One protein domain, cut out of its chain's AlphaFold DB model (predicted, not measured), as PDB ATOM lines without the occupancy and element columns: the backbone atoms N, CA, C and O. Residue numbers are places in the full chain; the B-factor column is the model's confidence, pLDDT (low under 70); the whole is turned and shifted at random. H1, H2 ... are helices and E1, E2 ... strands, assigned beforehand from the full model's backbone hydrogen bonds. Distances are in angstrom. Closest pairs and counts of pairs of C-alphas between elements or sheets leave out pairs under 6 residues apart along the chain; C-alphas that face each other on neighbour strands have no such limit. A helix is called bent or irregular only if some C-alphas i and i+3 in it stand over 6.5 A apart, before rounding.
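This is residues 6 to 66 of the 69 residues of an uncharacterized protein of Clostridiaceae bacterium AF42-6 (UniProt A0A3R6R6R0). A long two-stranded hairpin, E2 and E3, makes a narrow antiparallel ribbon that runs the length of the model, and near the end where E2 begins and E3 ends it is widened by the short strand E1 beside E2 and covered on one face by the single helix H1, which runs along E2. At the other end of the ribbon the turn between E2 and E3 sticks out, with residues 46 to 51 standing free. The printed part has 61 residues, with one named helix and three named strands in the order H1, E1, E2, E3; the sheet has the order E1 - E2 - E3, all antiparallel, and the class is mixed, helices and strands. The whole is extended, with a radius of gyration of the C-alphas of 17.3 A, and its outline is a rod whose C-alphas span 55 by 22 by 12 A.

E2 is residues 32 to 46, 15 residues and 43.7 A from first to last C-alpha, from C-alpha 32 at (-23.374, -20.431, -13.761) to C-alpha 46 at (-49.589, -31.168, -47.062). E3 is residues 51 to 65, also 15 residues, and spans 44.0 A back to C-alpha 65 at (-25.993, -23.040, -10.967). E1 is residues 21 to 24, four residues spanning 10.1 A. H1 is residues 6 to 16, 11 residues and 15.5 A long, and begins with C-alpha 6 at (-18.530, -32.455, -9.782).

E1, E2 and E3 form a meander, each strand the antiparallel neighbour of the one before, with E2 as the inner strand and E1 and E3 as the edge strands. E2 and E3 are a hairpin, and their directions stand at 171 degrees. Their C-alphas face each other from 32 and 65, 4.6 A apart, to 46 and 51, 5.9 A apart. Of their backbone atoms, N 36 and O 62 are within hydrogen-bond range at 2.8 A, and so are N 56 and O 42 at 2.8 A. E1 and E2 are a hairpin too, at 165 degrees. The C-alphas of Ile 22 and Cys 36 face each other, 4.4 A apart, and N 23 and O 35 are within hydrogen-bond range at 2.8 A, as are N 37 and O 21 at 2.8 A. H1 is on the sheet at a height of 10.4 A over the sheet and lies over E2. On the local plane its line and that of E2 stand at 2 degrees, and H1 runs along the strands. The closest C-alphas of H1 and E1 are those of Leu 13 and Ile 22, 7.4 A apart; those of H1 and E2 are Phe 16 and Cys 36, 7.7 A apart. H1 and E3 are near each other, with 5 pairs of C-alphas within 10 A. In H1, which is not bent, every O i to N i+4 pair is within hydrogen-bond range.

The two C-alphas farthest apart in the domain are those of Gln 29 and Ser 48, 56.2 A, while those of the first and last printed residues, Glu 6 and Val 66, are 9.8 A apart. The printed part has no cut. The links H1 to E1 and E2 to E3 are tight, with 4 residues each, and the link E1 to E2 is short, with 7 residues; no link is long. The mean pLDDT of the printed part is 83.5, and residues 47 to 52, of which 51 and 52 belong to E3, are under 70.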
ATOM      1  N   GLU A   6     -19.050 -32.478  -8.418       86.50
ATOM      2  CA  GLU A   6     -18.530 -32.455  -9.782       86.50
ATOM      3  C   GLU A   6     -18.997 -33.685 -10.569       86.50
ATOM      4  O   GLU A   6     -19.523 -33.546 -11.671       86.50
ATOM      5  N   ALA A   7     -18.914 -34.880  -9.972       89.00
ATOM      6  CA  ALA A   7     -19.385 -36.111 -10.601       89.00
ATOM      7  C   ALA A   7     -20.911 -36.115 -10.815       89.00
ATOM      8  O   ALA A   7     -21.407 -36.665 -11.801       89.00
ATOM      9  N   ALA A   8     -21.670 -35.490  -9.906       88.56
ATOM     10  CA  ALA A   8     -23.115 -35.342 -10.049       88.56
ATOM     11  C   ALA A   8     -23.480 -34.414 -11.218       88.56
ATOM     12  O   ALA A   8     -24.357 -34.752 -12.015       88.56
ATOM     13  N   ILE A   9     -22.786 -33.278 -11.338       88.88
ATOM     14  CA  ILE A   9     -22.975 -32.314 -12.431       88.88
ATOM     15  C   ILE A   9     -22.599 -32.952 -13.766       88.88
ATOM     16  O   ILE A   9     -23.378 -32.882 -14.712       88.88
ATOM     17  N   GLU A  10     -21.458 -33.636 -13.840       90.06
ATOM     18  CA  GLU A  10     -21.021 -34.307 -15.065       90.06
ATOM     19  C   GLU A  10     -22.064 -35.325 -15.545       90.06
ATOM     20  O   GLU A  10     -22.432 -35.357 -16.720       90.06
ATOM     21  N   ARG A  11     -22.599 -36.135 -14.625       90.94
ATOM     22  CA  ARG A  11     -23.635 -37.116 -14.949       90.94
ATOM     23  C   ARG A  11     -24.943 -36.457 -15.395       90.94
ATOM     24  O   ARG A  11     -25.588 -36.971 -16.307       90.94
ATOM     25  N   LEU A  12     -25.330 -35.347 -14.770       90.31
ATOM     26  CA  LEU A  12     -26.514 -34.579 -15.147       90.31
ATOM     27  C   LEU A  12     -26.374 -34.014 -16.569       90.31
ATOM     28  O   LEU A  12     -27.247 -34.234 -17.405       90.31
ATOM     29  N   LEU A  13     -25.247 -33.361 -16.863       91.12
ATOM     30  CA  LEU A  13     -24.967 -32.795 -18.184       91.12
ATOM     31  C   LEU A  13     -24.920 -33.885 -19.261       91.12
ATOM     32  O   LEU A  13     -25.546 -33.737 -20.304       91.12
ATOM     33  N   ARG A  14     -24.287 -35.032 -18.987       92.19
ATOM     34  CA  ARG A  14     -24.308 -36.190 -19.903       92.19
ATOM     35  C   ARG A  14     -25.720 -36.702 -20.206       92.19
ATOM     36  O   ARG A  14     -25.951 -37.233 -21.284       92.19
ATOM     37  N   SER A  15     -26.659 -36.582 -19.267       90.69
ATOM     38  CA  SER A  15     -28.054 -36.956 -19.520       90.69
ATOM     39  C   SER A  15     -28.736 -35.939 -20.438       90.69
ATOM     40  O   SER A  15     -29.438 -36.325 -21.373       90.69
ATOM     41  N   PHE A  16     -28.505 -34.645 -20.201       90.00
ATOM     42  CA  PHE A  16     -29.108 -33.574 -20.993       90.00
ATOM     43  C   PHE A  16     -28.527 -33.444 -22.398       90.00
ATOM     44  O   PHE A  16     -29.254 -33.021 -23.288       90.00
ATOM     45  N   SER A  17     -27.287 -33.878 -22.643       90.25
ATOM     46  CA  SER A  17     -26.644 -33.768 -23.962       90.25
ATOM     47  C   SER A  17     -27.340 -34.571 -25.066       90.25
ATOM     48  O   SER A  17     -26.983 -34.447 -26.230       90.25
ATOM     49  N   SER A  18     -28.291 -35.436 -24.704       90.25
ATOM     50  CA  SER A  18     -29.128 -36.163 -25.660       90.25
ATOM     51  C   SER A  18     -30.189 -35.281 -26.326       90.25
ATOM     52  O   SER A  18     -30.538 -35.535 -27.475       90.25
ATOM     53  N   CYS A  19     -30.671 -34.249 -25.626       86.75
ATOM     54  CA  CYS A  19     -31.736 -33.366 -26.104       86.75
ATOM     55  C   CYS A  19     -31.293 -31.902 -26.198       86.75
ATOM     56  O   CYS A  19     -31.789 -31.178 -27.047       86.75
ATOM     57  N   TYR A  20     -30.358 -31.465 -25.355       91.44
ATOM     58  CA  TYR A  20     -29.941 -30.070 -25.242       91.44
ATOM     59  C   TYR A  20     -28.526 -29.860 -25.780       91.44
ATOM     60  O   TYR A  20     -27.632 -30.688 -25.588       91.44
ATOM     61  N   ASN A  21     -28.303 -28.691 -26.373       91.56
ATOM     62  CA  ASN A  21     -26.979 -28.189 -26.697       91.56
ATOM     63  C   ASN A  21     -26.339 -27.571 -25.447       91.56
ATOM     64  O   ASN A  21     -26.807 -26.552 -24.943       91.56
ATOM     65  N   ILE A  22     -25.273 -28.185 -24.934       92.88
ATOM     66  CA  ILE A  22     -24.651 -27.787 -23.664       92.88
ATOM     67  C   ILE A  22     -23.466 -26.854 -23.911       92.88
ATOM     68  O   ILE A  22     -22.520 -27.204 -24.613       92.88
ATOM     69  N   GLN A  23     -23.488 -25.695 -23.261       90.94
ATOM     70  CA  GLN A  23     -22.413 -24.709 -23.212       90.94
ATOM     71  C   GLN A  23     -21.899 -24.618 -21.777       90.94
ATOM     72  O   GLN A  23     -22.615 -24.190 -20.874       90.94
ATOM     73  N   LEU A  24     -20.657 -25.038 -21.550       89.69
ATOM     74  CA  LEU A  24     -20.002 -24.869 -20.256       89.69
ATOM     75  C   LEU A  24     -19.578 -23.408 -20.083       89.69
ATOM     76  O   LEU A  24     -19.098 -22.781 -21.026       89.69
ATOM     77  N   VAL A  25     -19.757 -22.881 -18.876       87.88
ATOM     78  CA  VAL A  25     -19.343 -21.525 -18.514       87.88
ATOM     79  C   VAL A  25     -18.130 -21.647 -17.599       87.88
ATOM     80  O   VAL A  25     -18.236 -22.141 -16.481       87.88
ATOM     81  N   GLU A  26     -16.967 -21.233 -18.100       79.69
ATOM     82  CA  GLU A  26     -15.692 -21.269 -17.364       79.69
ATOM     83  C   GLU A  26     -15.427 -19.972 -16.576       79.69
ATOM     84  O   GLU A  26     -14.343 -19.779 -16.026       79.69
ATOM     85  N   ASP A  27     -16.407 -19.063 -16.525       79.94
ATOM     86  CA  ASP A  27     -16.278 -17.796 -15.813       79.94
ATOM     87  C   ASP A  27     -16.536 -17.960 -14.309       79.94
ATOM     88  O   ASP A  27     -17.681 -17.987 -13.850       79.94
ATOM     89  N   ASP A  28     -15.444 -17.999 -13.544       71.50
ATOM     90  CA  ASP A  28     -15.437 -18.121 -12.082       71.50
ATOM     91  C   ASP A  28     -16.074 -16.917 -11.355       71.50
ATOM     92  O   ASP A  28     -16.298 -16.980 -10.144       71.50
ATOM     93  N   GLN A  29     -16.380 -15.820 -12.062       78.12
ATOM     94  CA  GLN A  29     -17.125 -14.681 -11.512       78.12
ATOM     95  C   GLN A  29     -18.644 -14.907 -11.493       78.12
ATOM     96  O   GLN A  29     -19.368 -14.152 -10.837       78.12
ATOM     97  N   THR A  30     -19.146 -15.938 -12.181       82.12
ATOM     98  CA  THR A  30     -20.576 -16.247 -12.232       82.12
ATOM     99  C   THR A  30     -20.883 -17.571 -11.539       82.12
ATOM    100  O   THR A  30     -20.121 -18.528 -11.638       82.12
ATOM    101  N   PRO A  31     -22.038 -17.690 -10.861       85.25
ATOM    102  CA  PRO A  31     -22.466 -18.966 -10.293       85.25
ATOM    103  C   PRO A  31     -22.952 -19.953 -11.368       85.25
ATOM    104  O   PRO A  31     -23.458 -21.016 -11.021       85.25
ATOM    105  N   ILE A  32     -22.875 -19.609 -12.658       87.69
ATOM    106  CA  ILE A  32     -23.374 -20.431 -13.761       87.69
ATOM    107  C   ILE A  32     -22.265 -21.386 -14.186       87.69
ATOM    108  O   ILE A  32     -21.183 -20.964 -14.558       87.69
ATOM    109  N   THR A  33     -22.548 -22.685 -14.152       88.12
ATOM    110  CA  THR A  33     -21.610 -23.738 -14.571       88.12
ATOM    111  C   THR A  33     -21.870 -24.198 -15.999       88.12
ATOM    112  O   THR A  33     -20.944 -24.544 -16.728       88.12
ATOM    113  N   ALA A  34     -23.136 -24.222 -16.412       89.50
ATOM    114  CA  ALA A  34     -23.513 -24.596 -17.766       89.50
ATOM    115  C   ALA A  34     -24.835 -23.941 -18.169       89.50
ATOM    116  O   ALA A  34     -25.734 -23.773 -17.338       89.50
ATOM    117  N   ARG A  35     -24.958 -23.634 -19.458       90.81
ATOM    118  CA  ARG A  35     -26.206 -23.291 -20.129       90.81
ATOM    119  C   ARG A  35     -26.558 -24.408 -21.107       90.81
ATOM    120  O   ARG A  35     -25.705 -24.832 -21.879       90.81
ATOM    121  N   CYS A  36     -27.784 -24.899 -21.058       91.75
ATOM    122  CA  CYS A  36     -28.278 -25.942 -21.945       91.75
ATOM    123  C   CYS A  36     -29.417 -25.356 -22.782       91.75
ATOM    124  O   CYS A  36     -30.454 -24.990 -22.228       91.75
ATOM    125  N   ASP A  37     -29.211 -25.280 -24.093       91.62
ATOM    126  CA  ASP A  37     -30.131 -24.650 -25.036       91.62
ATOM    127  C   ASP A  37     -30.869 -25.736 -25.840       91.62
ATOM    128  O   ASP A  37     -30.240 -26.666 -26.355       91.62
ATOM    129  N   PHE A  38     -32.189 -25.630 -25.961       88.81
ATOM    130  CA  PHE A  38     -33.018 -26.489 -26.808       88.81
ATOM    131  C   PHE A  38     -33.752 -25.644 -27.839       88.81
ATOM    132  O   PHE A  38     -34.362 -24.635 -27.497       88.81
ATOM    133  N   PHE A  39     -33.686 -26.086 -29.093       87.12
ATOM    134  CA  PHE A  39     -34.340 -25.441 -30.222       87.12
ATOM    135  C   PHE A  39     -35.093 -26.508 -31.006       87.12
ATOM    136  O   PHE A  39     -34.479 -27.401 -31.595       87.12
ATOM    137  N   GLU A  40     -36.416 -26.409 -31.027       86.75
ATOM    138  CA  GLU A  40     -37.269 -27.265 -31.836       86.75
ATOM    139  C   GLU A  40     -38.091 -26.413 -32.791       86.75
ATOM    140  O   GLU A  40     -38.828 -25.518 -32.384       86.75
ATOM    141  N   HIS A  41     -37.977 -26.737 -34.076       82.19
ATOM    142  CA  HIS A  41     -38.870 -26.223 -35.097       82.19
ATOM    143  C   HIS A  41     -39.828 -27.338 -35.500       82.19
ATOM    144  O   HIS A  41     -39.430 -28.338 -36.105       82.19
ATOM    145  N   SER A  42     -41.098 -27.167 -35.156       78.00
ATOM    146  CA  SER A  42     -42.162 -28.105 -35.490       78.00
ATOM    147  C   SER A  42     -43.029 -27.512 -36.597       78.00
ATOM    148  O   SER A  42     -43.410 -26.347 -36.551       78.00
ATOM    149  N   GLY A  43     -43.326 -28.296 -37.631       73.25
ATOM    150  CA  GLY A  43     -44.160 -27.834 -38.734       73.25
ATOM    151  C   GLY A  43     -44.753 -28.986 -39.527       73.25
ATOM    152  O   GLY A  43     -44.131 -30.042 -39.679       73.25
ATOM    153  N   GLN A  44     -45.969 -28.795 -40.035       72.44
ATOM    154  CA  GLN A  44     -46.680 -29.806 -40.814       72.44
ATOM    155  C   GLN A  44     -47.028 -29.284 -42.210       72.44
ATOM    156  O   GLN A  44     -47.618 -28.216 -42.369       72.44
ATOM    157  N   TYR A  45     -46.713 -30.084 -43.232       71.81
ATOM    158  CA  TYR A  45     -46.950 -29.755 -44.638       71.81
ATOM    159  C   TYR A  45     -47.909 -30.757 -45.287       71.81
ATOM    160  O   TYR A  45     -47.883 -31.947 -44.966       71.81
ATOM    161  N   VAL A  46     -48.721 -30.298 -46.244       72.06
ATOM    162  CA  VAL A  46     -49.589 -31.168 -47.062       72.06
ATOM    163  C   VAL A  46     -49.071 -31.253 -48.497       72.06
ATOM    164  O   VAL A  46     -48.642 -30.260 -49.076       72.06
ATOM    165  N   ILE A  47     -49.128 -32.450 -49.093       67.12
ATOM    166  CA  ILE A  47     -48.511 -32.750 -50.401       67.12
ATOM    167  C   ILE A  47     -49.317 -32.164 -51.580       67.12
ATOM    168  O   ILE A  47     -48.743 -31.802 -52.604       67.12
ATOM    169  N   SER A  48     -50.641 -32.021 -51.451       64.69
ATOM    170  CA  SER A  48     -51.519 -31.667 -52.586       64.69
ATOM    171  C   SER A  48     -51.402 -30.224 -53.091       64.69
ATOM    172  O   SER A  48     -51.889 -29.914 -54.173       64.69
ATOM    173  N   LYS A  49     -50.769 -29.339 -52.325       55.50
ATOM    174  CA  LYS A  49     -50.350 -27.969 -52.659       55.50
ATOM    175  C   LYS A  49     -49.426 -27.595 -51.515       55.50
ATOM    176  O   LYS A  49     -49.797 -27.889 -50.391       55.50
ATOM    177  N   LYS A  50     -48.271 -26.983 -51.782       58.91
ATOM    178  CA  LYS A  50     -47.278 -26.519 -50.796       58.91
ATOM    179  C   LYS A  50     -47.899 -25.516 -49.802       58.91
ATOM    180  O   LYS A  50     -47.668 -24.316 -49.890       58.91
ATOM    181  N   ALA A  51     -48.765 -26.017 -48.937       64.00
ATOM    182  CA  ALA A  51     -49.594 -25.309 -47.989       64.00
ATOM    183  C   ALA A  51     -49.155 -25.811 -46.620       64.00
ATOM    184  O   ALA A  51     -49.275 -26.996 -46.297       64.00
ATOM    185  N   GLU A  52     -48.545 -24.901 -45.883       66.25
ATOM    186  CA  GLU A  52     -48.147 -25.090 -44.502       66.25
ATOM    187  C   GLU A  52     -49.408 -25.097 -43.634       66.25
ATOM    188  O   GLU A  52     -50.268 -24.226 -43.781       66.25
ATOM    189  N   LEU A  53     -49.567 -26.126 -42.803       76.06
ATOM    190  CA  LEU A  53     -50.750 -26.281 -41.959       76.06
ATOM    191  C   LEU A  53     -50.609 -25.466 -40.670       76.06
ATOM    192  O   LEU A  53     -51.568 -24.845 -40.218       76.06
ATOM    193  N   TRP A  54     -49.408 -25.510 -40.094       74.12
ATOM    194  CA  TRP A  54     -48.966 -24.758 -38.929       74.12
ATOM    195  C   TRP A  54     -47.447 -24.937 -38.772       74.12
ATOM    196  O   TRP A  54     -46.897 -25.968 -39.184       74.12
ATOM    197  N   SER A  55     -46.809 -23.959 -38.138       79.31
ATOM    198  CA  SER A  55     -45.436 -24.018 -37.639       79.31
ATOM    199  C   SER A  55     -45.399 -23.506 -36.201       79.31
ATOM    200  O   SER A  55     -46.138 -22.583 -35.852       79.31
ATOM    201  N   ALA A  56     -44.537 -24.078 -35.371       80.06
ATOM    202  CA  ALA A  56     -44.234 -23.564 -34.047       80.06
ATOM    203  C   ALA A  56     -42.744 -23.729 -33.742       80.06
ATOM    204  O   ALA A  56     -42.181 -24.818 -33.893       80.06
ATOM    205  N   ASP A  57     -42.147 -22.637 -33.285       83.94
ATOM    206  CA  ASP A  57     -40.812 -22.607 -32.707       83.94
ATOM    207  C   ASP A  57     -40.932 -22.756 -31.191       83.94
ATOM    208  O   ASP A  57     -41.730 -22.064 -30.550       83.94
ATOM    209  N   ASN A  58     -40.152 -23.667 -30.620       82.31
ATOM    210  CA  ASN A  58     -40.020 -23.831 -29.182       82.31
ATOM    211  C   ASN A  58     -38.546 -23.696 -28.794       82.31
ATOM    212  O   ASN A  58     -37.690 -24.440 -29.278       82.31
ATOM    213  N   GLU A  59     -38.271 -22.735 -27.919       90.00
ATOM    214  CA  GLU A  59     -36.935 -22.433 -27.420       90.00
ATOM    215  C   GLU A  59     -36.933 -22.552 -25.895       90.00
ATOM    216  O   GLU A  59     -37.678 -21.850 -25.206       90.00
ATOM    217  N   GLU A  60     -36.079 -23.422 -25.358       89.31
ATOM    218  CA  GLU A  60     -35.918 -23.596 -23.913       89.31
ATOM    219  C   GLU A  60     -34.462 -23.376 -23.492       89.31
ATOM    220  O   GLU A  60     -33.525 -23.852 -24.136       89.31
ATOM    221  N   PHE A  61     -34.277 -22.688 -22.362       91.31
ATOM    222  CA  PHE A  61     -32.962 -22.356 -21.814       91.31
ATOM    223  C   PHE A  61     -32.861 -22.812 -20.359       91.31
ATOM    224  O   PHE A  61     -33.539 -22.279 -19.477       91.31
ATOM    225  N   LEU A  62     -31.986 -23.780 -20.093       90.19
ATOM    226  CA  LEU A  62     -31.715 -24.292 -18.753       90.19
ATOM    227  C   LEU A  62     -30.349 -23.804 -18.256       90.19
ATOM    228  O   LEU A  62     -29.352 -23.882 -18.968       90.19
ATOM    229  N   TYR A  63     -30.295 -23.360 -17.001       90.75
ATOM    230  CA  TYR A  63     -29.071 -22.890 -16.352       90.75
ATOM    231  C   TYR A  63     -28.727 -23.778 -15.159       90.75
ATOM    232  O   TYR A  63     -29.519 -23.918 -14.225       90.75
ATOM    233  N   VAL A  64     -27.528 -24.358 -15.168       89.75
ATOM    234  CA  VAL A  64     -26.986 -25.103 -14.027       89.75
ATOM    235  C   VAL A  64     -26.179 -24.142 -13.168       89.75
ATOM    236  O   VAL A  64     -25.175 -23.596 -13.624       89.75
ATOM    237  N   LEU A  65     -26.622 -23.944 -11.925       88.25
ATOM    238  CA  LEU A  65     -25.993 -23.040 -10.967       88.25
ATOM    239  C   LEU A  65     -25.222 -23.817  -9.899       88.25
ATOM    240  O   LEU A  65     -25.752 -24.747  -9.289       88.25
ATOM    241  N   VAL A  66     -23.992 -23.392  -9.628       85.12
ATOM    242  CA  VAL A  66     -23.162 -23.896  -8.537       85.12
ATOM    243  C   VAL A  66     -22.643 -22.718  -7.734       85.12
ATOM    244  O   VAL A  66     -21.818 -21.932  -8.189       85.12
TER     245      VAL A  66